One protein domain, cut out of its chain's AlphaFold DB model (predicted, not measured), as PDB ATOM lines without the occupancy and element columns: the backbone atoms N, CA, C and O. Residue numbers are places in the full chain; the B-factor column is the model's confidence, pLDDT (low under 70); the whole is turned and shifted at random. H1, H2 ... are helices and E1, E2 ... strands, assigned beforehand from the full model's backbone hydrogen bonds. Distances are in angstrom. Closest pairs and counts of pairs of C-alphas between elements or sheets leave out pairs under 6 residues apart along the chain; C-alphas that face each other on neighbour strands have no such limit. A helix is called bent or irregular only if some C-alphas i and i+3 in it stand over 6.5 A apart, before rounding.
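This is residues 553 to 703 and 720 to 724 of the 782 residues of the protein "Hypothetical protein" of Meloidogyne enterolobii (UniProt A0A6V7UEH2). One long helix, H6, spans most of the domain's length; its residues 670 to 684 cross one face of a four-stranded sheet whose other face bears no named helix. H5 folds back beside the earlier part of H6, the short H1 and H2 pack on H6, and a small strand pair, E5 and E6, lies near the sheet's edge strand E1. The printed part has 156 residues, with six named helices and six named strands in the order E1 E2 H1 H2 H3 H4 E3 E4 H5 H6 E5 E6; the class is mixed. The larger sheet, in order E1, E4, E3, E2, is all antiparallel. The whole is compact, with a radius of gyration of the C-alphas of 16.7 A and spans of 50 by 38 by 23 A.

E1, residues 553 to 557, is antiparallel to E4, residues 631 to 636; N 555 and O 633 are within hydrogen-bond range at 2.8 A. E4 forms a hairpin with E3, residues 620 to 626, with N 634 and O 623 in range at 2.9 A. E3 is antiparallel to E2, residues 573 to 576, with N 574 and O 622 in range at 2.8 A. H6, residues 656 to 685, is on this sheet at a height of 6.7 A, making two layers, a helix layer on one face of a sheet; it runs across the strands, at 77 degrees to E1 on the local plane. H1, residues 578 to 587, only grazes the sheet; it touches H6 at a steep tilt of 64 degrees, with the closest C-alphas, His 584 and Ala 676, 4.8 A apart. H2, residues 590 to 596, touches H6 at 27 degrees, a shallow tilt, closest at C-alphas 590 and 672, 6.6 A. H2 and H3, residues 601 to 607, form a helical hairpin, closest at C-alphas 594 and 604, 5.8 A. H4, residues 610 to 614, touches H5, residues 639 to 652, closest at C-alphas 614 and 640, 5.4 A. H5 and H6 form a helical hairpin at a shallow tilt of 14 degrees, closest at C-alphas 652 and 659, 6.1 A. Helix packing is mostly aligned, 4 of 5 pairs being at a shallow tilt. E5, residues 693 to 695, and E6, residues 721 to 723, are parallel, with N 694 and O 721 in range at 3.0 A. Every O i to N i+4 pair is within range in H3, H4 and H5, against 3 of 6 in H1, 2 of 3 in H2 and 24 of 26 in H6.

E1 begins at C-alpha 553 (271.453, 244.464, 205.136). H5 and E3 each measure 19.9 A. H6, 43.5 A long, ends at C-alpha 685 (260.552, 243.984, 189.497). H1 and H6 are irregular, C-alphas 580 and 583, and 657 and 660, each being 7.3 A apart. E6 ends at C-alpha 723 (254.099, 241.543, 205.123).

The C-alphas farthest apart, Lys 565 and Asn 654, are 50.3 A apart. The link E1 to E2, residues 558 to 572, is long. Residues 704 to 719 are not printed, and C-alphas 703 and 720 are 17.2 A apart across this cut. The mean pLDDT of the printed part is 73.3; 54 residues are under 70, namely 553 to 573, 623 to 634, 636, 689 to 703 and 720 to 724.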
ATOM      1  N   GLY A 553     272.768 244.284 204.538       42.34
ATOM      2  CA  GLY A 553     271.453 244.464 205.136       42.34
ATOM      3  C   GLY A 553     270.551 243.311 204.713       42.34
ATOM      4  O   GLY A 553     270.560 242.950 203.537       42.34
ATOM      5  N   VAL A 554     269.809 242.723 205.647       39.69
ATOM      6  CA  VAL A 554     268.845 241.642 205.395       39.69
ATOM      7  C   VAL A 554     267.507 242.046 205.996       39.69
ATOM      8  O   VAL A 554     267.459 242.603 207.089       39.69
ATOM      9  N   VAL A 555     266.426 241.764 205.276       50.84
ATOM     10  CA  VAL A 555     265.049 241.911 205.742       50.84
ATOM     11  C   VAL A 555     264.337 240.584 205.539       50.84
ATOM     12  O   VAL A 555     264.367 240.046 204.429       50.84
ATOM     13  N   ILE A 556     263.716 240.071 206.598       44.34
ATOM     14  CA  ILE A 556     262.985 238.801 206.612       44.34
ATOM     15  C   ILE A 556     261.483 239.100 206.692       44.34
ATOM     16  O   ILE A 556     261.064 239.978 207.444       44.34
ATOM     17  N   PHE A 557     260.693 238.382 205.896       54.03
ATOM     18  CA  PHE A 557     259.240 238.512 205.808       54.03
ATOM     19  C   PHE A 557     258.591 237.129 205.886       54.03
ATOM     20  O   PHE A 557     258.775 236.322 204.968       54.03
ATOM     21  N   ASP A 558     257.805 236.858 206.926       46.00
ATOM     22  CA  ASP A 558     256.975 235.652 206.987       46.00
ATOM     23  C   ASP A 558     255.843 235.684 205.949       46.00
ATOM     24  O   ASP A 558     255.368 236.743 205.531       46.00
ATOM     25  N   LYS A 559     255.388 234.498 205.523       51.69
ATOM     26  CA  LYS A 559     254.240 234.344 204.617       51.69
ATOM     27  C   LYS A 559     253.308 233.242 205.093       51.69
ATOM     28  O   LYS A 559     253.688 232.077 205.131       51.69
ATOM     29  N   GLU A 560     252.033 233.570 205.277       44.38
ATOM     30  CA  GLU A 560     250.997 232.551 205.495       44.38
ATOM     31  C   GLU A 560     250.811 231.603 204.292       44.38
ATOM     32  O   GLU A 560     250.317 230.489 204.443       44.38
ATOM     33  N   ASN A 561     251.149 232.056 203.076       49.56
ATOM     34  CA  ASN A 561     250.911 231.323 201.830       49.56
ATOM     35  C   ASN A 561     252.085 231.507 200.837       49.56
ATOM     36  O   ASN A 561     252.173 232.561 200.194       49.56
ATOM     37  N   PRO A 562     252.976 230.510 200.663       47.34
ATOM     38  CA  PRO A 562     254.082 230.589 199.709       47.34
ATOM     39  C   PRO A 562     253.577 230.520 198.259       47.34
ATOM     40  O   PRO A 562     252.956 229.546 197.827       47.34
ATOM     41  N   SER A 563     253.862 231.564 197.477       47.81
ATOM     42  CA  SER A 563     253.490 231.634 196.061       47.81
ATOM     43  C   SER A 563     254.648 231.168 195.181       47.81
ATOM     44  O   SER A 563     255.514 231.956 194.804       47.81
ATOM     45  N   ILE A 564     254.595 229.885 194.803       42.03
ATOM     46  CA  ILE A 564     255.564 229.154 193.956       42.03
ATOM     47  C   ILE A 564     255.989 229.930 192.688       42.03
ATOM     48  O   ILE A 564     257.064 229.691 192.148       42.03
ATOM     49  N   LYS A 565     255.161 230.868 192.207       48.28
ATOM     50  CA  LYS A 565     255.368 231.605 190.952       48.28
ATOM     51  C   LYS A 565     256.125 232.931 191.053       48.28
ATOM     52  O   LYS A 565     256.385 233.525 190.013       48.28
ATOM     53  N   VAL A 566     256.465 233.430 192.246       47.16
ATOM     54  CA  VAL A 566     257.171 234.728 192.356       47.16
ATOM     55  C   VAL A 566     258.659 234.599 191.985       47.16
ATOM     56  O   VAL A 566     259.248 235.562 191.503       47.16
ATOM     57  N   PHE A 567     259.243 233.403 192.133       50.22
ATOM     58  CA  PHE A 567     260.682 233.157 191.973       50.22
ATOM     59  C   PHE A 567     261.005 231.918 191.116       50.22
ATOM     60  O   PHE A 567     261.945 231.183 191.416       50.22
ATOM     61  N   GLU A 568     260.260 231.686 190.024       48.84
ATOM     62  CA  GLU A 568     260.607 230.619 189.058       48.84
ATOM     63  C   GLU A 568     262.035 230.824 188.473       48.84
ATOM     64  O   GLU A 568     262.720 229.843 188.181       48.84
ATOM     65  N   ASP A 569     262.547 232.067 188.455       42.72
ATOM     66  CA  ASP A 569     263.942 232.435 188.144       42.72
ATOM     67  C   ASP A 569     264.819 232.713 189.396       42.72
ATOM     68  O   ASP A 569     265.290 233.821 189.640       42.72
ATOM     69  N   SER A 570     265.069 231.664 190.186       42.38
ATOM     70  CA  SER A 570     266.304 231.406 190.967       42.38
ATOM     71  C   SER A 570     267.140 232.603 191.488       42.38
ATOM     72  O   SER A 570     268.097 233.024 190.837       42.38
ATOM     73  N   ALA A 571     266.895 233.011 192.742       50.94
ATOM     74  CA  ALA A 571     267.844 233.715 193.631       50.94
ATOM     75  C   ALA A 571     268.678 234.850 192.985       50.94
ATOM     76  O   ALA A 571     269.913 234.860 193.044       50.94
ATOM     77  N   ALA A 572     268.001 235.788 192.325       55.59
ATOM     78  CA  ALA A 572     268.646 236.820 191.527       55.59
ATOM     79  C   ALA A 572     269.423 237.856 192.366       55.59
ATOM     80  O   ALA A 572     268.931 238.386 193.368       55.59
ATOM     81  N   PHE A 573     270.625 238.188 191.885       62.69
ATOM     82  CA  PHE A 573     271.369 239.385 192.272       62.69
ATOM     83  C   PHE A 573     271.098 240.496 191.256       62.69
ATOM     84  O   PHE A 573     271.381 240.341 190.067       62.69
ATOM     85  N   TYR A 574     270.614 241.634 191.734       71.81
ATOM     86  CA  TYR A 574     270.385 242.836 190.943       71.81
ATOM     87  C   TYR A 574     271.468 243.876 191.237       71.81
ATOM     88  O   TYR A 574     272.001 243.936 192.347       71.81
ATOM     89  N   ARG A 575     271.799 244.696 190.236       79.19
ATOM     90  CA  ARG A 575     272.649 245.881 190.391       79.19
ATOM     91  C   ARG A 575     272.007 247.033 189.649       79.19
ATOM     92  O   ARG A 575     271.994 247.028 188.419       79.19
ATOM     93  N   ASP A 576     271.508 248.001 190.395       84.12
ATOM     94  CA  ASP A 576     270.716 249.100 189.861       84.12
ATOM     95  C   ASP A 576     271.270 250.448 190.341       84.12
ATOM     96  O   ASP A 576     271.947 250.491 191.375       84.12
ATOM     97  N   PRO A 577     271.027 251.559 189.624       89.69
ATOM     98  CA  PRO A 577     271.404 252.889 190.089       89.69
ATOM     99  C   PRO A 577     270.772 253.190 191.455       89.69
ATOM    100  O   PRO A 577     269.553 253.175 191.599       89.69
ATOM    101  N   MET A 578     271.588 253.541 192.455       89.94
ATOM    102  CA  MET A 578     271.080 253.932 193.783       89.94
ATOM    103  C   MET A 578     270.117 255.130 193.686       89.94
ATOM    104  O   MET A 578     269.167 255.233 194.457       89.94
ATOM    105  N   ALA A 579     270.320 255.998 192.687       90.44
ATOM    106  CA  ALA A 579     269.441 257.115 192.349       90.44
ATOM    107  C   ALA A 579     267.958 256.717 192.200       90.44
ATOM    108  O   ALA A 579     267.088 257.511 192.559       90.44
ATOM    109  N   ASP A 580     267.667 255.497 191.743       92.88
ATOM    110  CA  ASP A 580     266.299 255.018 191.524       92.88
ATOM    111  C   ASP A 580     265.580 254.701 192.854       92.88
ATOM    112  O   ASP A 580     264.352 254.722 192.929       92.88
ATOM    113  N   MET A 581     266.326 254.513 193.952       91.56
ATOM    114  CA  MET A 581     265.762 254.401 195.303       91.56
ATOM    115  C   MET A 581     265.293 255.739 195.890       91.56
ATOM    116  O   MET A 581     264.646 255.741 196.938       91.56
ATOM    117  N   ARG A 582     265.607 256.883 195.262       94.38
ATOM    118  CA  ARG A 582     265.388 258.231 195.824       94.38
ATOM    119  C   ARG A 582     263.963 258.454 196.332       94.38
ATOM    120  O   ARG A 582     263.795 258.910 197.460       94.38
ATOM    121  N   GLU A 583     262.944 258.111 195.544       93.00
ATOM    122  CA  GLU A 583     261.541 258.256 195.964       93.00
ATOM    123  C   GLU A 583     261.213 257.350 197.161       93.00
ATOM    124  O   GLU A 583     260.564 257.777 198.116       93.00
ATOM    125  N   HIS A 584     261.725 256.119 197.154       92.00
ATOM    126  CA  HIS A 584     261.486 255.132 198.203       92.00
ATOM    127  C   HIS A 584     262.151 255.511 199.534       92.00
ATOM    128  O   HIS A 584     261.523 255.358 200.579       92.00
ATOM    129  N   LEU A 585     263.371 256.059 199.512       91.38
ATOM    130  CA  LEU A 585     264.072 256.545 200.710       91.38
ATOM    131  C   LEU A 585     263.420 257.813 201.278       91.38
ATOM    132  O   LEU A 585     263.221 257.916 202.489       91.38
ATOM    133  N   MET A 586     263.014 258.748 200.410       92.44
ATOM    134  CA  MET A 586     262.276 259.949 200.820       92.44
ATOM    135  C   MET A 586     260.914 259.597 201.436       92.44
ATOM    136  O   MET A 586     260.550 260.157 202.468       92.44
ATOM    137  N   LYS A 587     260.194 258.616 200.873       92.50
ATOM    138  CA  LYS A 587     258.910 258.124 201.405       92.50
ATOM    139  C   LYS A 587     259.018 257.562 202.830       92.50
ATOM    140  O   LYS A 587     258.042 257.636 203.568       92.50
ATOM    141  N   GLN A 588     260.175 257.023 203.221       91.44
ATOM    142  CA  GLN A 588     260.411 256.508 204.580       91.44
ATOM    143  C   GLN A 588     260.957 257.565 205.555       91.44
ATOM    144  O   GLN A 588     261.214 257.239 206.707       91.44
ATOM    145  N   ASN A 589     261.135 258.822 205.128       93.81
ATOM    146  CA  ASN A 589     261.601 259.933 205.967       93.81
ATOM    147  C   ASN A 589     262.853 259.596 206.815       93.81
ATOM    148  O   ASN A 589     262.873 259.764 208.037       93.81
ATOM    149  N   ILE A 590     263.903 259.079 206.167       90.38
ATOM    150  CA  ILE A 590     265.156 258.690 206.840       90.38
ATOM    151  C   ILE A 590     265.873 259.906 207.460       90.38
ATOM    152  O   ILE A 590     266.364 259.813 208.582       90.38
ATOM    153  N   ASN A 591     265.863 261.069 206.793       93.50
ATOM    154  CA  ASN A 591     266.393 262.317 207.364       93.50
ATOM    155  C   ASN A 591     265.612 262.747 208.619       93.50
ATOM    156  O   ASN A 591     266.222 263.109 209.619       93.50
ATOM    157  N   GLY A 592     264.275 262.652 208.602       93.38
ATOM    158  CA  GLY A 592     263.444 262.996 209.757       93.38
ATOM    159  C   GLY A 592     263.772 262.172 210.999       93.38
ATOM    160  O   GLY A 592     263.823 262.736 212.082       93.38
ATOM    161  N   LEU A 593     264.134 260.889 210.861       93.56
ATOM    162  CA  LEU A 593     264.587 260.082 212.005       93.56
ATOM    163  C   LEU A 593     265.856 260.664 212.666       93.56
ATOM    164  O   LEU A 593     265.984 260.679 213.892       93.56
ATOM    165  N   ILE A 594     266.787 261.191 211.860       92.88
ATOM    166  CA  ILE A 594     267.974 261.896 212.363       92.88
ATOM    167  C   ILE A 594     267.559 263.191 213.075       92.88
ATOM    168  O   ILE A 594     268.092 263.493 214.144       92.88
ATOM    169  N   GLU A 595     266.591 263.941 212.546       93.00
ATOM    170  CA  GLU A 595     266.092 265.185 213.152       93.00
ATOM    171  C   GLU A 595     265.276 264.964 214.443       93.00
ATOM    172  O   GLU A 595     265.450 265.732 215.391       93.00
ATOM    173  N   GLU A 596     264.479 263.895 214.524       92.81
ATOM    174  CA  GLU A 596     263.490 263.593 215.582       92.81
ATOM    175  C   GLU A 596     264.083 262.938 216.851       92.81
ATOM    176  O   GLU A 596     263.452 262.939 217.905       92.81
ATOM    177  N   SER A 597     265.318 262.436 216.782       91.62
ATOM    178  CA  SER A 597     266.130 261.996 217.939       91.62
ATOM    179  C   SER A 597     266.551 263.190 218.846       91.62
ATOM    180  O   SER A 597     266.215 264.332 218.541       91.62
ATOM    181  N   SER A 598     267.302 263.164 219.956       88.81
ATOM    182  CA  SER A 598     268.016 262.171 220.787       88.81
ATOM    183  C   SER A 598     269.345 261.530 220.341       88.81
ATOM    184  O   SER A 598     270.041 261.001 221.201       88.81
ATOM    185  N   LEU A 599     269.810 261.713 219.100       88.44
ATOM    186  CA  LEU A 599     271.242 261.637 218.768       88.44
ATOM    187  C   LEU A 599     271.931 262.942 219.190       88.44
ATOM    188  O   LEU A 599     271.275 263.992 219.264       88.44
ATOM    189  N   SER A 600     273.248 262.926 219.417       91.31
ATOM    190  CA  SER A 600     273.959 264.164 219.745       91.31
ATOM    191  C   SER A 600     273.895 265.200 218.616       91.31
ATOM    192  O   SER A 600     273.737 264.893 217.430       91.31
ATOM    193  N   LYS A 601     274.060 266.479 218.976       94.38
ATOM    194  CA  LYS A 601     274.079 267.576 218.000       94.38
ATOM    195  C   LYS A 601     275.157 267.395 216.907       94.38
ATOM    196  O   LYS A 601     274.830 267.681 215.754       94.38
ATOM    197  N   PRO A 602     276.390 266.921 217.197       94.94
ATOM    198  CA  PRO A 602     277.342 266.493 216.171       94.94
ATOM    199  C   PRO A 602     276.777 265.477 215.171       94.94
ATOM    200  O   PRO A 602     276.773 265.780 213.976       94.94
ATOM    201  N   LEU A 603     276.242 264.335 215.626       93.25
ATOM    202  CA  LEU A 603     275.735 263.291 214.723       93.25
ATOM    203  C   LEU A 603     274.532 263.780 213.910       93.25
ATOM    204  O   LEU A 603     274.521 263.650 212.686       93.25
ATOM    205  N   LYS A 604     273.582 264.466 214.558       95.25
ATOM    206  CA  LYS A 604     272.466 265.149 213.881       95.25
ATOM    207  C   LYS A 604     272.933 266.075 212.761       95.25
ATOM    208  O   LYS A 604     272.347 266.085 211.688       95.25
ATOM    209  N   THR A 605     273.994 266.848 212.999       96.31
ATOM    210  CA  THR A 605     274.529 267.793 212.004       96.31
ATOM    211  C   THR A 605     275.259 267.069 210.869       96.31
ATOM    212  O   THR A 605     275.130 267.474 209.717       96.31
ATOM    213  N   LYS A 606     275.999 265.992 211.171       96.81
ATOM    214  CA  LYS A 606     276.727 265.179 210.179       96.81
ATOM    215  C   LYS A 606     275.774 264.424 209.243       96.81
ATOM    216  O   LYS A 606     276.052 264.346 208.051       96.81
ATOM    217  N   TYR A 607     274.650 263.927 209.766       96.19
ATOM    218  CA  TYR A 607     273.725 263.037 209.053       96.19
ATOM    219  C   TYR A 607     272.349 263.644 208.728       96.19
ATOM    220  O   TYR A 607     271.463 262.923 208.280       96.19
ATOM    221  N   ALA A 608     272.154 264.959 208.875       95.50
ATOM    222  CA  ALA A 608     270.885 265.632 208.545       95.50
ATOM    223  C   ALA A 608     270.373 265.337 207.116       95.50
ATOM    224  O   ALA A 608     269.172 265.325 206.871       95.50
ATOM    225  N   ASN A 609     271.288 265.066 206.176       95.56
ATOM    226  CA  ASN A 609     270.984 264.702 204.790       95.56
ATOM    227  C   ASN A 609     271.352 263.241 204.461       95.56
ATOM    228  O   ASN A 609     271.772 262.957 203.339       95.56
ATOM    229  N   LEU A 610     271.216 262.316 205.420       94.31
ATOM    230  CA  LEU A 610     271.564 260.895 205.276       94.31
ATOM    231  C   LEU A 610     271.008 260.248 203.994       94.31
ATOM    232  O   LEU A 610     271.734 259.509 203.337       94.31
ATOM    233  N   THR A 611     269.781 260.571 203.577       94.62
ATOM    234  CA  THR A 611     269.213 260.104 202.300       94.62
ATOM    235  C   THR A 611     270.065 260.518 201.097       94.62
ATOM    236  O   THR A 611     270.336 259.692 200.233       94.62
ATOM    237  N   GLU A 612     270.537 261.766 201.031       95.62
ATOM    238  CA  GLU A 612     271.414 262.210 199.935       95.62
ATOM    239  C   GLU A 612     272.807 261.580 200.030       95.62
ATOM    240  O   GLU A 612     273.413 261.307 199.001       95.62
ATOM    241  N   MET A 613     273.300 261.306 201.242       94.06
ATOM    242  CA  MET A 613     274.575 260.607 201.453       94.06
ATOM    243  C   MET A 613     274.501 259.140 201.002       94.06
ATOM    244  O   MET A 613     275.429 258.652 200.370       94.06
ATOM    245  N   ILE A 614     273.383 258.449 201.257       88.69
ATOM    246  CA  ILE A 614     273.101 257.109 200.714       88.69
ATOM    247  C   ILE A 614     273.077 257.151 199.178       88.69
ATOM    248  O   ILE A 614     273.674 256.302 198.522       88.69
ATOM    249  N   LEU A 615     272.437 258.170 198.598       91.25
ATOM    250  CA  LEU A 615     272.304 258.350 197.147       91.25
ATOM    251  C   LEU A 615     273.613 258.760 196.431       91.25
ATOM    252  O   LEU A 615     273.596 258.910 195.209       91.25
ATOM    253  N   GLN A 616     274.736 258.922 197.148       89.44
ATOM    254  CA  GLN A 616     276.073 259.098 196.555       89.44
ATOM    255  C   GLN A 616     276.718 257.772 196.119       89.44
ATOM    256  O   GLN A 616     277.578 257.777 195.234       89.44
ATOM    257  N   ASP A 617     276.304 256.635 196.691       79.06
ATOM    258  CA  ASP A 617     276.761 255.325 196.229       79.06
ATOM    259  C   ASP A 617     276.247 255.065 194.805       79.06
ATOM    260  O   ASP A 617     275.078 255.269 194.497       79.06
ATOM    261  N   LYS A 618     277.114 254.611 193.891       76.56
ATOM    262  CA  LYS A 618     276.761 254.549 192.455       76.56
ATOM    263  C   LYS A 618     275.722 253.476 192.112       76.56
ATOM    264  O   LYS A 618     275.036 253.596 191.097       76.56
ATOM    265  N   GLN A 619     275.626 252.415 192.912       81.69
ATOM    266  CA  GLN A 619     274.724 251.283 192.689       81.69
ATOM    267  C   GLN A 619     274.221 250.734 194.022       81.69
ATOM    268  O   GLN A 619     275.021 250.573 194.942       81.69
ATOM    269  N   ILE A 620     272.948 250.338 194.086       83.56
ATOM    270  CA  ILE A 620     272.540 249.315 195.049       83.56
ATOM    271  C   ILE A 620     272.774 247.929 194.443       83.56
ATOM    272  O   ILE A 620     272.515 247.689 193.263       83.56
ATOM    273  N   VAL A 621     273.260 247.004 195.269       73.06
ATOM    274  CA  VAL A 621     273.289 245.572 194.959       73.06
ATOM    275  C   VAL A 621     272.246 244.889 195.831       73.06
ATOM    276  O   VAL A 621     272.422 244.860 197.048       73.06
ATOM    277  N   VAL A 622     271.187 244.351 195.221       73.06
ATOM    278  CA  VAL A 622     270.081 243.651 195.903       73.06
ATOM    279  C   VAL A 622     270.166 242.149 195.626       73.06
ATOM    280  O   VAL A 622     270.547 241.739 194.532       73.06
ATOM    281  N   ARG A 623     269.786 241.320 196.595       68.31
ATOM    282  CA  ARG A 623     269.668 239.862 196.502       68.31
ATOM    283  C   ARG A 623     268.288 239.449 197.011       68.31
ATOM    284  O   ARG A 623     267.909 239.837 198.112       68.31
ATOM    285  N   LEU A 624     267.572 238.635 196.242       62.75
ATOM    286  CA  LEU A 624     266.326 237.994 196.682       62.75
ATOM    287  C   LEU A 624     266.564 236.502 196.924       62.75
ATOM    288  O   LEU A 624     267.204 235.846 196.102       62.75
ATOM    289  N   PHE A 625     266.050 235.958 198.027       61.38
ATOM    290  CA  PHE A 625     265.985 234.511 198.261       61.38
ATOM    291  C   PHE A 625     264.801 234.146 199.162       61.38
ATOM    292  O   PHE A 625     264.356 234.953 199.968       61.38
ATOM    293  N   GLU A 626     264.265 232.937 199.017       54.44
ATOM    294  CA  GLU A 626     263.086 232.464 199.752       54.44
ATOM    295  C   GLU A 626     263.427 231.168 200.502       54.44
ATOM    296  O   GLU A 626     264.054 230.266 199.944       54.44
ATOM    297  N   SER A 627     263.017 231.093 201.767       52.97
ATOM    298  CA  SER A 627     262.801 229.850 202.502       52.97
ATOM    299  C   SER A 627     261.296 229.546 202.521       52.97
ATOM    300  O   SER A 627     260.475 230.387 202.161       52.97
ATOM    301  N   ASN A 628     260.901 228.352 202.952       47.12
ATOM    302  CA  ASN A 628     259.505 228.110 203.298       47.12
ATOM    303  C   ASN A 628     259.363 228.259 204.826       47.12
ATOM    304  O   ASN A 628     259.851 227.362 205.519       47.12
ATOM    305  N   PRO A 629     258.732 229.327 205.364       50.84
ATOM    306  CA  PRO A 629     257.806 230.256 204.695       50.84
ATOM    307  C   PRO A 629     258.369 231.643 204.296       50.84
ATOM    308  O   PRO A 629     257.640 232.429 203.687       50.84
ATOM    309  N   THR A 630     259.607 231.995 204.658       55.19
ATOM    310  CA  THR A 630     260.090 233.392 204.628       55.19
ATOM    311  C   THR A 630     260.625 233.884 203.273       55.19
ATOM    312  O   THR A 630     261.444 233.235 202.626       55.19
ATOM    313  N   LEU A 631     260.287 235.116 202.870       58.88
ATOM    314  CA  LEU A 631     261.078 235.862 201.877       58.88
ATOM    315  C   LEU A 631     262.186 236.646 202.574       58.88
ATOM    316  O   LEU A 631     261.936 237.336 203.556       58.88
ATOM    317  N   HIS A 632     263.380 236.615 201.997       64.69
ATOM    318  CA  HIS A 632     264.509 237.438 202.389       64.69
ATOM    319  C   HIS A 632     264.852 238.410 201.256       64.69
ATOM    320  O   HIS A 632     265.065 238.008 200.104       64.69
ATOM    321  N   ILE A 633     264.938 239.697 201.587       68.06
ATOM    322  CA  ILE A 633     265.502 240.728 200.711       68.06
ATOM    323  C   ILE A 633     266.771 241.244 201.368       68.06
ATOM    324  O   ILE A 633     266.724 241.775 202.474       68.06
ATOM    325  N   ALA A 634     267.903 241.092 200.688       67.31
ATOM    326  CA  ALA A 634     269.192 241.555 201.175       67.31
ATOM    327  C   ALA A 634     269.810 242.608 200.244       67.31
ATOM    328  O   ALA A 634     269.568 242.609 199.039       67.31
ATOM    329  N   SER A 635     270.633 243.498 200.790       72.25
ATOM    330  CA  SER A 635     271.318 244.566 200.056       72.25
ATOM    331  C   SER A 635     272.715 244.810 200.606       72.25
ATOM    332  O   SER A 635     272.871 244.828 201.822       72.25
ATOM    333  N   ILE A 636     273.720 245.094 199.773       67.00
ATOM    334  CA  ILE A 636     274.985 245.641 200.304       67.00
ATOM    335  C   ILE A 636     274.681 246.976 201.001       67.00
ATOM    336  O   ILE A 636     274.028 247.836 200.411       67.00
ATOM    337  N   THR A 637     275.119 247.124 202.254       70.81
ATOM    338  CA  THR A 637     274.821 248.308 203.075       70.81
ATOM    339  C   THR A 637     275.501 249.560 202.493       70.81
ATOM    340  O   THR A 637     276.723 249.532 202.327       70.81
ATOM    341  N   PRO A 638     274.760 250.650 202.202       79.62
ATOM    342  CA  PRO A 638     275.333 251.914 201.730       79.62
ATOM    343  C   PRO A 638     276.398 252.486 202.671       79.62
ATOM    344  O   PRO A 638     276.243 252.423 203.896       79.62
ATOM    345  N   ARG A 639     277.451 253.111 202.126       76.38
ATOM    346  CA  ARG A 639     278.599 253.593 202.919       76.38
ATOM    347  C   ARG A 639     278.175 254.588 204.000       76.38
ATOM    348  O   ARG A 639     278.622 254.469 205.135       76.38
ATOM    349  N   ALA A 640     277.254 255.493 203.675       82.88
ATOM    350  CA  ALA A 640     276.743 256.498 204.605       82.88
ATOM    351  C   ALA A 640     276.019 255.908 205.834       82.88
ATOM    352  O   ALA A 640     276.024 256.534 206.893       82.88
ATOM    353  N   LEU A 641     275.418 254.717 205.708       82.00
ATOM    354  CA  LEU A 641     274.824 253.998 206.840       82.00
ATOM    355  C   LEU A 641     275.901 253.304 207.681       82.00
ATOM    356  O   LEU A 641     275.833 253.370 208.902       82.00
ATOM    357  N   VAL A 642     276.930 252.720 207.052       75.31
ATOM    358  CA  VAL A 642     278.093 252.163 207.771       75.31
ATOM    359  C   VAL A 642     278.792 253.248 208.596       75.31
ATOM    360  O   VAL A 642     278.952 253.076 209.798       75.31
ATOM    361  N   ASP A 643     279.103 254.398 207.986       81.12
ATOM    362  CA  ASP A 643     279.734 255.528 208.683       81.12
ATOM    363  C   ASP A 643     278.901 256.007 209.885       81.12
ATOM    364  O   ASP A 643     279.462 256.424 210.895       81.12
ATOM    365  N   LEU A 644     277.566 255.996 209.767       86.62
ATOM    366  CA  LEU A 644     276.661 256.356 210.861       86.62
ATOM    367  C   LEU A 644     276.699 255.316 211.985       86.62
ATOM    368  O   LEU A 644     276.752 255.697 213.149       86.62
ATOM    369  N   PHE A 645     276.694 254.020 211.670       79.62
ATOM    370  CA  PHE A 645     276.775 252.976 212.694       79.62
ATOM    371  C   PHE A 645     278.115 252.998 213.438       79.62
ATOM    372  O   PHE A 645     278.114 252.854 214.660       79.62
ATOM    373  N   ASP A 646     279.228 253.256 212.745       80.50
ATOM    374  CA  ASP A 646     280.549 253.415 213.366       80.50
ATOM    375  C   ASP A 646     280.561 254.604 214.356       80.50
ATOM    376  O   ASP A 646     280.933 254.448 215.521       80.50
ATOM    377  N   ASP A 647     280.062 255.774 213.931       86.69
ATOM    378  CA  ASP A 647     279.889 256.965 214.782       86.69
ATOM    379  C   ASP A 647     278.980 256.692 216.002       86.69
ATOM    380  O   ASP A 647     279.278 257.132 217.116       86.69
ATOM    381  N   LEU A 648     277.881 255.951 215.814       82.06
ATOM    382  CA  LEU A 648     276.940 255.605 216.885       82.06
ATOM    383  C   LEU A 648     277.564 254.669 217.924       82.06
ATOM    384  O   LEU A 648     277.312 254.852 219.112       82.06
ATOM    385  N   GLN A 649     278.396 253.701 217.524       80.12
ATOM    386  CA  GLN A 649     279.108 252.844 218.485       80.12
ATOM    387  C   GLN A 649     280.154 253.638 219.281       80.12
ATOM    388  O   GLN A 649     280.289 253.429 220.489       80.12
ATOM    389  N   ILE A 650     280.840 254.595 218.643       83.50
ATOM    390  CA  ILE A 650     281.758 255.520 219.326       83.50
ATOM    391  C   ILE A 650     281.000 256.364 220.366       83.50
ATOM    392  O   ILE A 650     281.480 256.529 221.489       83.50
ATOM    393  N   GLU A 651     279.808 256.870 220.044       83.50
ATOM    394  CA  GLU A 651     279.011 257.664 220.987       83.50
ATOM    395  C   GLU A 651     278.413 256.802 222.118       83.50
ATOM    396  O   GLU A 651     278.516 257.157 223.295       83.50
ATOM    397  N   LYS A 652     277.885 255.618 221.783       79.81
ATOM    398  CA  LYS A 652     277.342 254.615 222.716       79.81
ATOM    399  C   LYS A 652     278.374 254.131 223.736       79.81
ATOM    400  O   LYS A 652     278.050 254.001 224.914       79.81
ATOM    401  N   GLY A 653     279.624 253.927 223.316       77.44
ATOM    402  CA  GLY A 653     280.723 253.505 224.193       77.44
ATOM    403  C   GLY A 653     281.082 254.499 225.308       77.44
ATOM    404  O   GLY A 653     281.820 254.140 226.220       77.44
ATOM    405  N   ASN A 654     280.554 255.729 225.261       70.50
ATOM    406  CA  ASN A 654     280.786 256.767 226.266       70.50
ATOM    407  C   ASN A 654     279.603 256.980 227.235       70.50
ATOM    408  O   ASN A 654     279.734 257.793 228.151       70.50
ATOM    409  N   ASN A 655     278.451 256.316 227.051       73.19
ATOM    410  CA  ASN A 655     277.276 256.538 227.902       73.19
ATOM    411  C   ASN A 655     276.301 255.340 227.939       73.19
ATOM    412  O   ASN A 655     275.551 255.110 226.987       73.19
ATOM    413  N   GLU A 656     276.258 254.618 229.066       74.75
ATOM    414  CA  GLU A 656     275.346 253.479 229.262       74.75
ATOM    415  C   GLU A 656     273.862 253.884 229.274       74.75
ATOM    416  O   GLU A 656     273.041 253.146 228.727       74.75
ATOM    417  N   ASP A 657     273.511 255.071 229.789       77.44
ATOM    418  CA  ASP A 657     272.118 255.554 229.865       77.44
ATOM    419  C   ASP A 657     271.488 255.773 228.475       77.44
ATOM    420  O   ASP A 657     270.268 255.839 228.335       77.44
ATOM    421  N   LEU A 658     272.312 255.886 227.425       76.56
ATOM    422  CA  LEU A 658     271.863 256.044 226.039       76.56
ATOM    423  C   LEU A 658     271.838 254.724 225.255       76.56
ATOM    424  O   LEU A 658     271.435 254.722 224.094       76.56
ATOM    425  N   LYS A 659     272.237 253.594 225.856       77.25
ATOM    426  CA  LYS A 659     272.322 252.291 225.173       77.25
ATOM    427  C   LYS A 659     270.994 251.870 224.543       77.25
ATOM    428  O   LYS A 659     270.949 251.644 223.338       77.25
ATOM    429  N   GLU A 660     269.933 251.827 225.347       81.00
ATOM    430  CA  GLU A 660     268.569 251.501 224.902       81.00
ATOM    431  C   GLU A 660     268.075 252.500 223.844       81.00
ATOM    432  O   GLU A 660     267.458 252.112 222.856       81.00
ATOM    433  N   TYR A 661     268.421 253.783 223.994       83.06
ATOM    434  CA  TYR A 661     268.052 254.802 223.018       83.06
ATOM    435  C   TYR A 661     268.701 254.569 221.640       83.06
ATOM    436  O   TYR A 661     268.010 254.630 220.621       83.06
ATOM    437  N   TYR A 662     270.007 254.280 221.593       81.06
ATOM    438  CA  TYR A 662     270.699 253.992 220.334       81.06
ATOM    439  C   TYR A 662     270.217 252.699 219.681       81.06
ATOM    440  O   TYR A 662     270.135 252.647 218.456       81.06
ATOM    441  N   ASP A 663     269.875 251.685 220.475       78.12
ATOM    442  CA  ASP A 663     269.369 250.415 219.954       78.12
ATOM    443  C   ASP A 663     267.958 250.585 219.352       78.12
ATOM    444  O   ASP A 663     267.739 250.175 218.213       78.12
ATOM    445  N   ASN A 664     267.066 251.340 220.008       82.31
ATOM    446  CA  ASN A 664     265.760 251.724 219.449       82.31
ATOM    447  C   ASN A 664     265.886 252.591 218.175       82.31
ATOM    448  O   ASN A 664     265.146 252.406 217.208       82.31
ATOM    449  N   PHE A 665     266.831 253.541 218.144       86.12
ATOM    450  CA  PHE A 665     267.114 254.349 216.947       86.12
ATOM    451  C   PHE A 665     267.623 253.480 215.782       86.12
ATOM    452  O   PHE A 665     267.225 253.681 214.633       86.12
ATOM    453  N   HIS A 666     268.505 252.519 216.072       79.69
ATOM    454  CA  HIS A 666     269.073 251.603 215.087       79.69
ATOM    455  C   HIS A 666     267.992 250.699 214.479       79.69
ATOM    456  O   HIS A 666     267.917 250.608 213.252       79.69
ATOM    457  N   GLU A 667     267.114 250.127 215.309       78.25
ATOM    458  CA  GLU A 667     265.970 249.316 214.874       78.25
ATOM    459  C   GLU A 667     265.040 250.105 213.933       78.25
ATOM    460  O   GLU A 667     264.687 249.629 212.854       78.25
ATOM    461  N   GLU A 668     264.675 251.344 214.281       83.50
ATOM    462  CA  GLU A 668     263.792 252.169 213.443       83.50
ATOM    463  C   GLU A 668     264.464 252.629 212.133       83.50
ATOM    464  O   GLU A 668     263.813 252.722 211.086       83.50
ATOM    465  N   LEU A 669     265.784 252.839 212.131       84.19
ATOM    466  CA  LEU A 669     266.528 253.105 210.898       84.19
ATOM    467  C   LEU A 669     266.589 251.862 209.993       84.19
ATOM    468  O   LEU A 669     266.425 251.985 208.776       84.19
ATOM    469  N   GLN A 670     266.755 250.666 210.567       74.69
ATOM    470  CA  GLN A 670     266.667 249.396 209.841       74.69
ATOM    471  C   GLN A 670     265.247 249.155 209.291       74.69
ATOM    472  O   GLN A 670     265.115 248.827 208.111       74.69
ATOM    473  N   LYS A 671     264.188 249.400 210.084       77.31
ATOM    474  CA  LYS A 671     262.776 249.368 209.641       77.31
ATOM    475  C   LYS A 671     262.564 250.279 208.426       77.31
ATOM    476  O   LYS A 671     262.026 249.833 207.408       77.31
ATOM    477  N   ARG A 672     263.026 251.537 208.480       85.75
ATOM    478  CA  ARG A 672     262.912 252.506 207.366       85.75
ATOM    479  C   ARG A 672     263.728 252.093 206.136       85.75
ATOM    480  O   ARG A 672     263.194 252.138 205.027       85.75
ATOM    481  N   TRP A 673     264.972 251.632 206.301       85.50
ATOM    482  CA  TRP A 673     265.775 251.103 205.189       85.50
ATOM    483  C   TRP A 673     265.100 249.894 204.528       85.50
ATOM    484  O   TRP A 673     264.925 249.880 203.310       85.50
ATOM    485  N   GLY A 674     264.642 248.919 205.316       78.12
ATOM    486  CA  GLY A 674     263.981 247.715 204.814       78.12
ATOM    487  C   GLY A 674     262.674 248.012 204.077       78.12
ATOM    488  O   GLY A 674     262.453 247.497 202.979       78.12
ATOM    489  N   LYS A 675     261.844 248.920 204.611       80.00
ATOM    490  CA  LYS A 675     260.623 249.398 203.939       80.00
ATOM    491  C   LYS A 675     260.933 250.108 202.611       80.00
ATOM    492  O   LYS A 675     260.190 249.919 201.644       80.00
ATOM    493  N   ALA A 676     262.019 250.884 202.521       85.62
ATOM    494  CA  ALA A 676     262.461 251.512 201.269       85.62
ATOM    495  C   ALA A 676     262.977 250.476 200.256       85.62
ATOM    496  O   ALA A 676     262.536 250.470 199.106       85.62
ATOM    497  N   LEU A 677     263.853 249.568 200.698       83.38
ATOM    498  CA  LEU A 677     264.444 248.493 199.901       83.38
ATOM    499  C   LEU A 677     263.386 247.549 199.316       83.38
ATOM    500  O   LEU A 677     263.428 247.253 198.119       83.38
ATOM    501  N   PHE A 678     262.412 247.118 200.125       78.25
ATOM    502  CA  PHE A 678     261.284 246.323 199.642       78.25
ATOM    503  C   PHE A 678     260.467 247.115 198.621       78.25
ATOM    504  O   PHE A 678     260.230 246.629 197.517       78.25
ATOM    505  N   SER A 679     260.061 248.346 198.967       81.00
ATOM    506  CA  SER A 679     259.223 249.180 198.092       81.00
ATOM    507  C   SER A 679     259.865 249.395 196.721       81.00
ATOM    508  O   SER A 679     259.160 249.355 195.716       81.00
ATOM    509  N   TYR A 680     261.185 249.604 196.693       86.56
ATOM    510  CA  TYR A 680     261.980 249.742 195.477       86.56
ATOM    511  C   TYR A 680     262.063 248.433 194.688       86.56
ATOM    512  O   TYR A 680     261.704 248.375 193.515       86.56
ATOM    513  N   THR A 681     262.475 247.344 195.339       80.94
ATOM    514  CA  THR A 681     262.663 246.062 194.649       80.94
ATOM    515  C   THR A 681     261.341 245.557 194.064       80.94
ATOM    516  O   THR A 681     261.302 245.070 192.936       80.94
ATOM    517  N   PHE A 682     260.232 245.734 194.785       76.94
ATOM    518  CA  PHE A 682     258.912 245.323 194.320       76.94
ATOM    519  C   PHE A 682     258.346 246.249 193.229       76.94
ATOM    520  O   PHE A 682     257.774 245.746 192.263       76.94
ATOM    521  N   SER A 683     258.553 247.573 193.307       80.25
ATOM    522  CA  SER A 683     258.124 248.505 192.247       80.25
ATOM    523  C   SER A 683     258.875 248.272 190.932       80.25
ATOM    524  O   SER A 683     258.269 248.298 189.863       80.25
ATOM    525  N   THR A 684     260.183 248.005 191.008       80.88
ATOM    526  CA  THR A 684     261.061 247.820 189.846       80.88
ATOM    527  C   THR A 684     260.947 246.426 189.218       80.88
ATOM    528  O   THR A 684     261.196 246.287 188.019       80.88
ATOM    529  N   ARG A 685     260.591 245.382 189.986       78.31
ATOM    530  CA  ARG A 685     260.552 243.984 189.497       78.31
ATOM    531  C   ARG A 685     259.151 243.390 189.332       78.31
ATOM    532  O   ARG A 685     258.999 242.498 188.504       78.31
ATOM    533  N   HIS A 686     258.148 243.898 190.049       71.44
ATOM    534  CA  HIS A 686     256.747 243.454 189.962       71.44
ATOM    535  C   HIS A 686     255.762 244.640 189.842       71.44
ATOM    536  O   HIS A 686     254.806 244.737 190.624       71.44
ATOM    537  N   PRO A 687     255.963 245.577 188.888       74.69
ATOM    538  CA  PRO A 687     255.117 246.766 188.740       74.69
ATOM    539  C   PRO A 687     253.632 246.430 188.525       74.69
ATOM    540  O   PRO A 687     252.754 247.178 188.950       74.69
ATOM    541  N   GLU A 688     253.326 245.279 187.924       71.94
ATOM    542  CA  GLU A 688     251.970 244.760 187.726       71.94
ATOM    543  C   GLU A 688     251.265 244.321 189.024       71.94
ATOM    544  O   GLU A 688     250.049 244.120 189.022       71.94
ATOM    545  N   ARG A 689     252.004 244.198 190.138       63.78
ATOM    546  CA  ARG A 689     251.502 243.747 191.449       63.78
ATOM    547  C   ARG A 689     251.540 244.822 192.537       63.78
ATOM    548  O   ARG A 689     251.182 244.529 193.675       63.78
ATOM    549  N   LEU A 690     251.899 246.067 192.202       60.56
ATOM    550  CA  LEU A 690     252.069 247.210 193.125       60.56
ATOM    551  C   LEU A 690     250.863 247.560 194.031       60.56
ATOM    552  O   LEU A 690     250.992 248.419 194.899       60.56
ATOM    553  N   GLY A 691     249.704 246.920 193.841       59.44
ATOM    554  CA  GLY A 691     248.513 247.044 194.692       59.44
ATOM    555  C   GLY A 691     247.993 245.724 195.283       59.44
ATOM    556  O   GLY A 691     246.843 245.682 195.706       59.44
ATOM    557  N   GLU A 692     248.782 244.641 195.273       54.97
ATOM    558  CA  GLU A 692     248.426 243.342 195.887       54.97
ATOM    559  C   GLU A 692     249.124 243.073 197.235       54.97
ATOM    560  O   GLU A 692     248.859 242.055 197.878       54.97
ATOM    561  N   VAL A 693     250.029 243.963 197.645       54.88
ATOM    562  CA  VAL A 693     250.941 243.793 198.782       54.88
ATOM    563  C   VAL A 693     250.819 244.992 199.717       54.88
ATOM    564  O   VAL A 693     250.848 246.134 199.255       54.88
ATOM    565  N   VAL A 694     250.717 244.731 201.020       57.78
ATOM    566  CA  VAL A 694     250.677 245.756 202.071       57.78
ATOM    567  C   VAL A 694     251.811 245.472 203.054       57.78
ATOM    568  O   VAL A 694     251.979 244.341 203.503       57.78
ATOM    569  N   ILE A 695     252.609 246.495 203.360       57.09
ATOM    570  CA  ILE A 695     253.660 246.416 204.380       57.09
ATOM    571  C   ILE A 695     253.074 246.997 205.663       57.09
ATOM    572  O   ILE A 695     252.835 248.205 205.718       57.09
ATOM    573  N   GLU A 696     252.850 246.157 206.668       56.75
ATOM    574  CA  GLU A 696     252.334 246.557 207.981       56.75
ATOM    575  C   GLU A 696     253.441 246.319 209.018       56.75
ATOM    576  O   GLU A 696     254.126 245.298 208.986       56.75
ATOM    577  N   GLY A 697     253.699 247.281 209.906       52.22
ATOM    578  CA  GLY A 697     254.575 247.031 211.049       52.22
ATOM    579  C   GLY A 697     253.851 246.187 212.098       52.22
ATOM    580  O   GLY A 697     252.640 246.316 212.256       52.22
ATOM    581  N   HIS A 698     254.581 245.401 212.895       45.53
ATOM    582  CA  HIS A 698     253.995 244.703 214.055       45.53
ATOM    583  C   HIS A 698     253.310 245.661 215.057       45.53
ATOM    584  O   HIS A 698     252.420 245.269 215.807       45.53
ATOM    585  N   GLU A 699     253.686 246.941 215.049       50.47
ATOM    586  CA  GLU A 699     253.051 248.001 215.841       50.47
ATOM    587  C   GLU A 699     251.698 248.465 215.246       50.47
ATOM    588  O   GLU A 699     250.805 248.875 215.992       50.47
ATOM    589  N   ASP A 700     251.497 248.344 213.926       46.75
ATOM    590  CA  ASP A 700     250.262 248.736 213.228       46.75
ATOM    591  C   ASP A 700     249.111 247.731 213.467       46.75
ATOM    592  O   ASP A 700     247.934 248.114 213.480       46.75
ATOM    593  N   GLU A 701     249.424 246.453 213.729       43.44
ATOM    594  CA  GLU A 701     248.438 245.384 213.967       43.44
ATOM    595  C   GLU A 701     247.470 245.703 215.121       43.44
ATOM    596  O   GLU A 701     246.267 245.413 215.042       43.44
ATOM    597  N   GLN A 702     247.956 246.356 216.185       42.28
ATOM    598  CA  GLN A 702     247.103 246.750 217.310       42.28
ATOM    599  C   GLN A 702     246.026 247.755 216.876       42.28
ATOM    600  O   GLN A 702     244.881 247.664 217.328       42.28
ATOM    601  N   VAL A 703     246.343 248.657 215.940       40.28
ATOM    602  CA  VAL A 703     245.379 249.615 215.382       40.28
ATOM    603  C   VAL A 703     244.386 248.891 214.474       40.28
ATOM    604  O   VAL A 703     243.174 249.086 214.621       40.28
ATOM    605  N   GLU A 720     245.105 240.279 200.432       49.75
ATOM    606  CA  GLU A 720     246.201 241.240 200.416       49.75
ATOM    607  C   GLU A 720     247.372 240.543 201.112       49.75
ATOM    608  O   GLU A 720     247.193 239.973 202.190       49.75
ATOM    609  N   GLN A 721     248.543 240.486 200.471       45.81
ATOM    610  CA  GLN A 721     249.708 239.877 201.110       45.81
ATOM    611  C   GLN A 721     250.211 240.857 202.172       45.81
ATOM    612  O   GLN A 721     250.915 241.813 201.838       45.81
ATOM    613  N   ILE A 722     249.787 240.633 203.419       45.81
ATOM    614  CA  ILE A 722     250.324 241.294 204.608       45.81
ATOM    615  C   ILE A 722     251.772 240.831 204.760       45.81
ATOM    616  O   ILE A 722     252.051 239.631 204.732       45.81
ATOM    617  N   LEU A 723     252.686 241.787 204.869       46.41
ATOM    618  CA  LEU A 723     254.099 241.543 205.123       46.41
ATOM    619  C   LEU A 723     254.446 242.041 206.521       46.41
ATOM    620  O   LEU A 723     254.576 243.251 206.717       46.41
ATOM    621  N   SER A 724     254.613 241.107 207.456       43.22
ATOM    622  CA  SER A 724     255.225 241.366 208.757       43.22
ATOM    623  C   SER A 724     256.731 241.613 208.606       43.22
ATOM    624  O   SER A 724     257.372 241.149 207.662       43.22
TER     625      SER A 724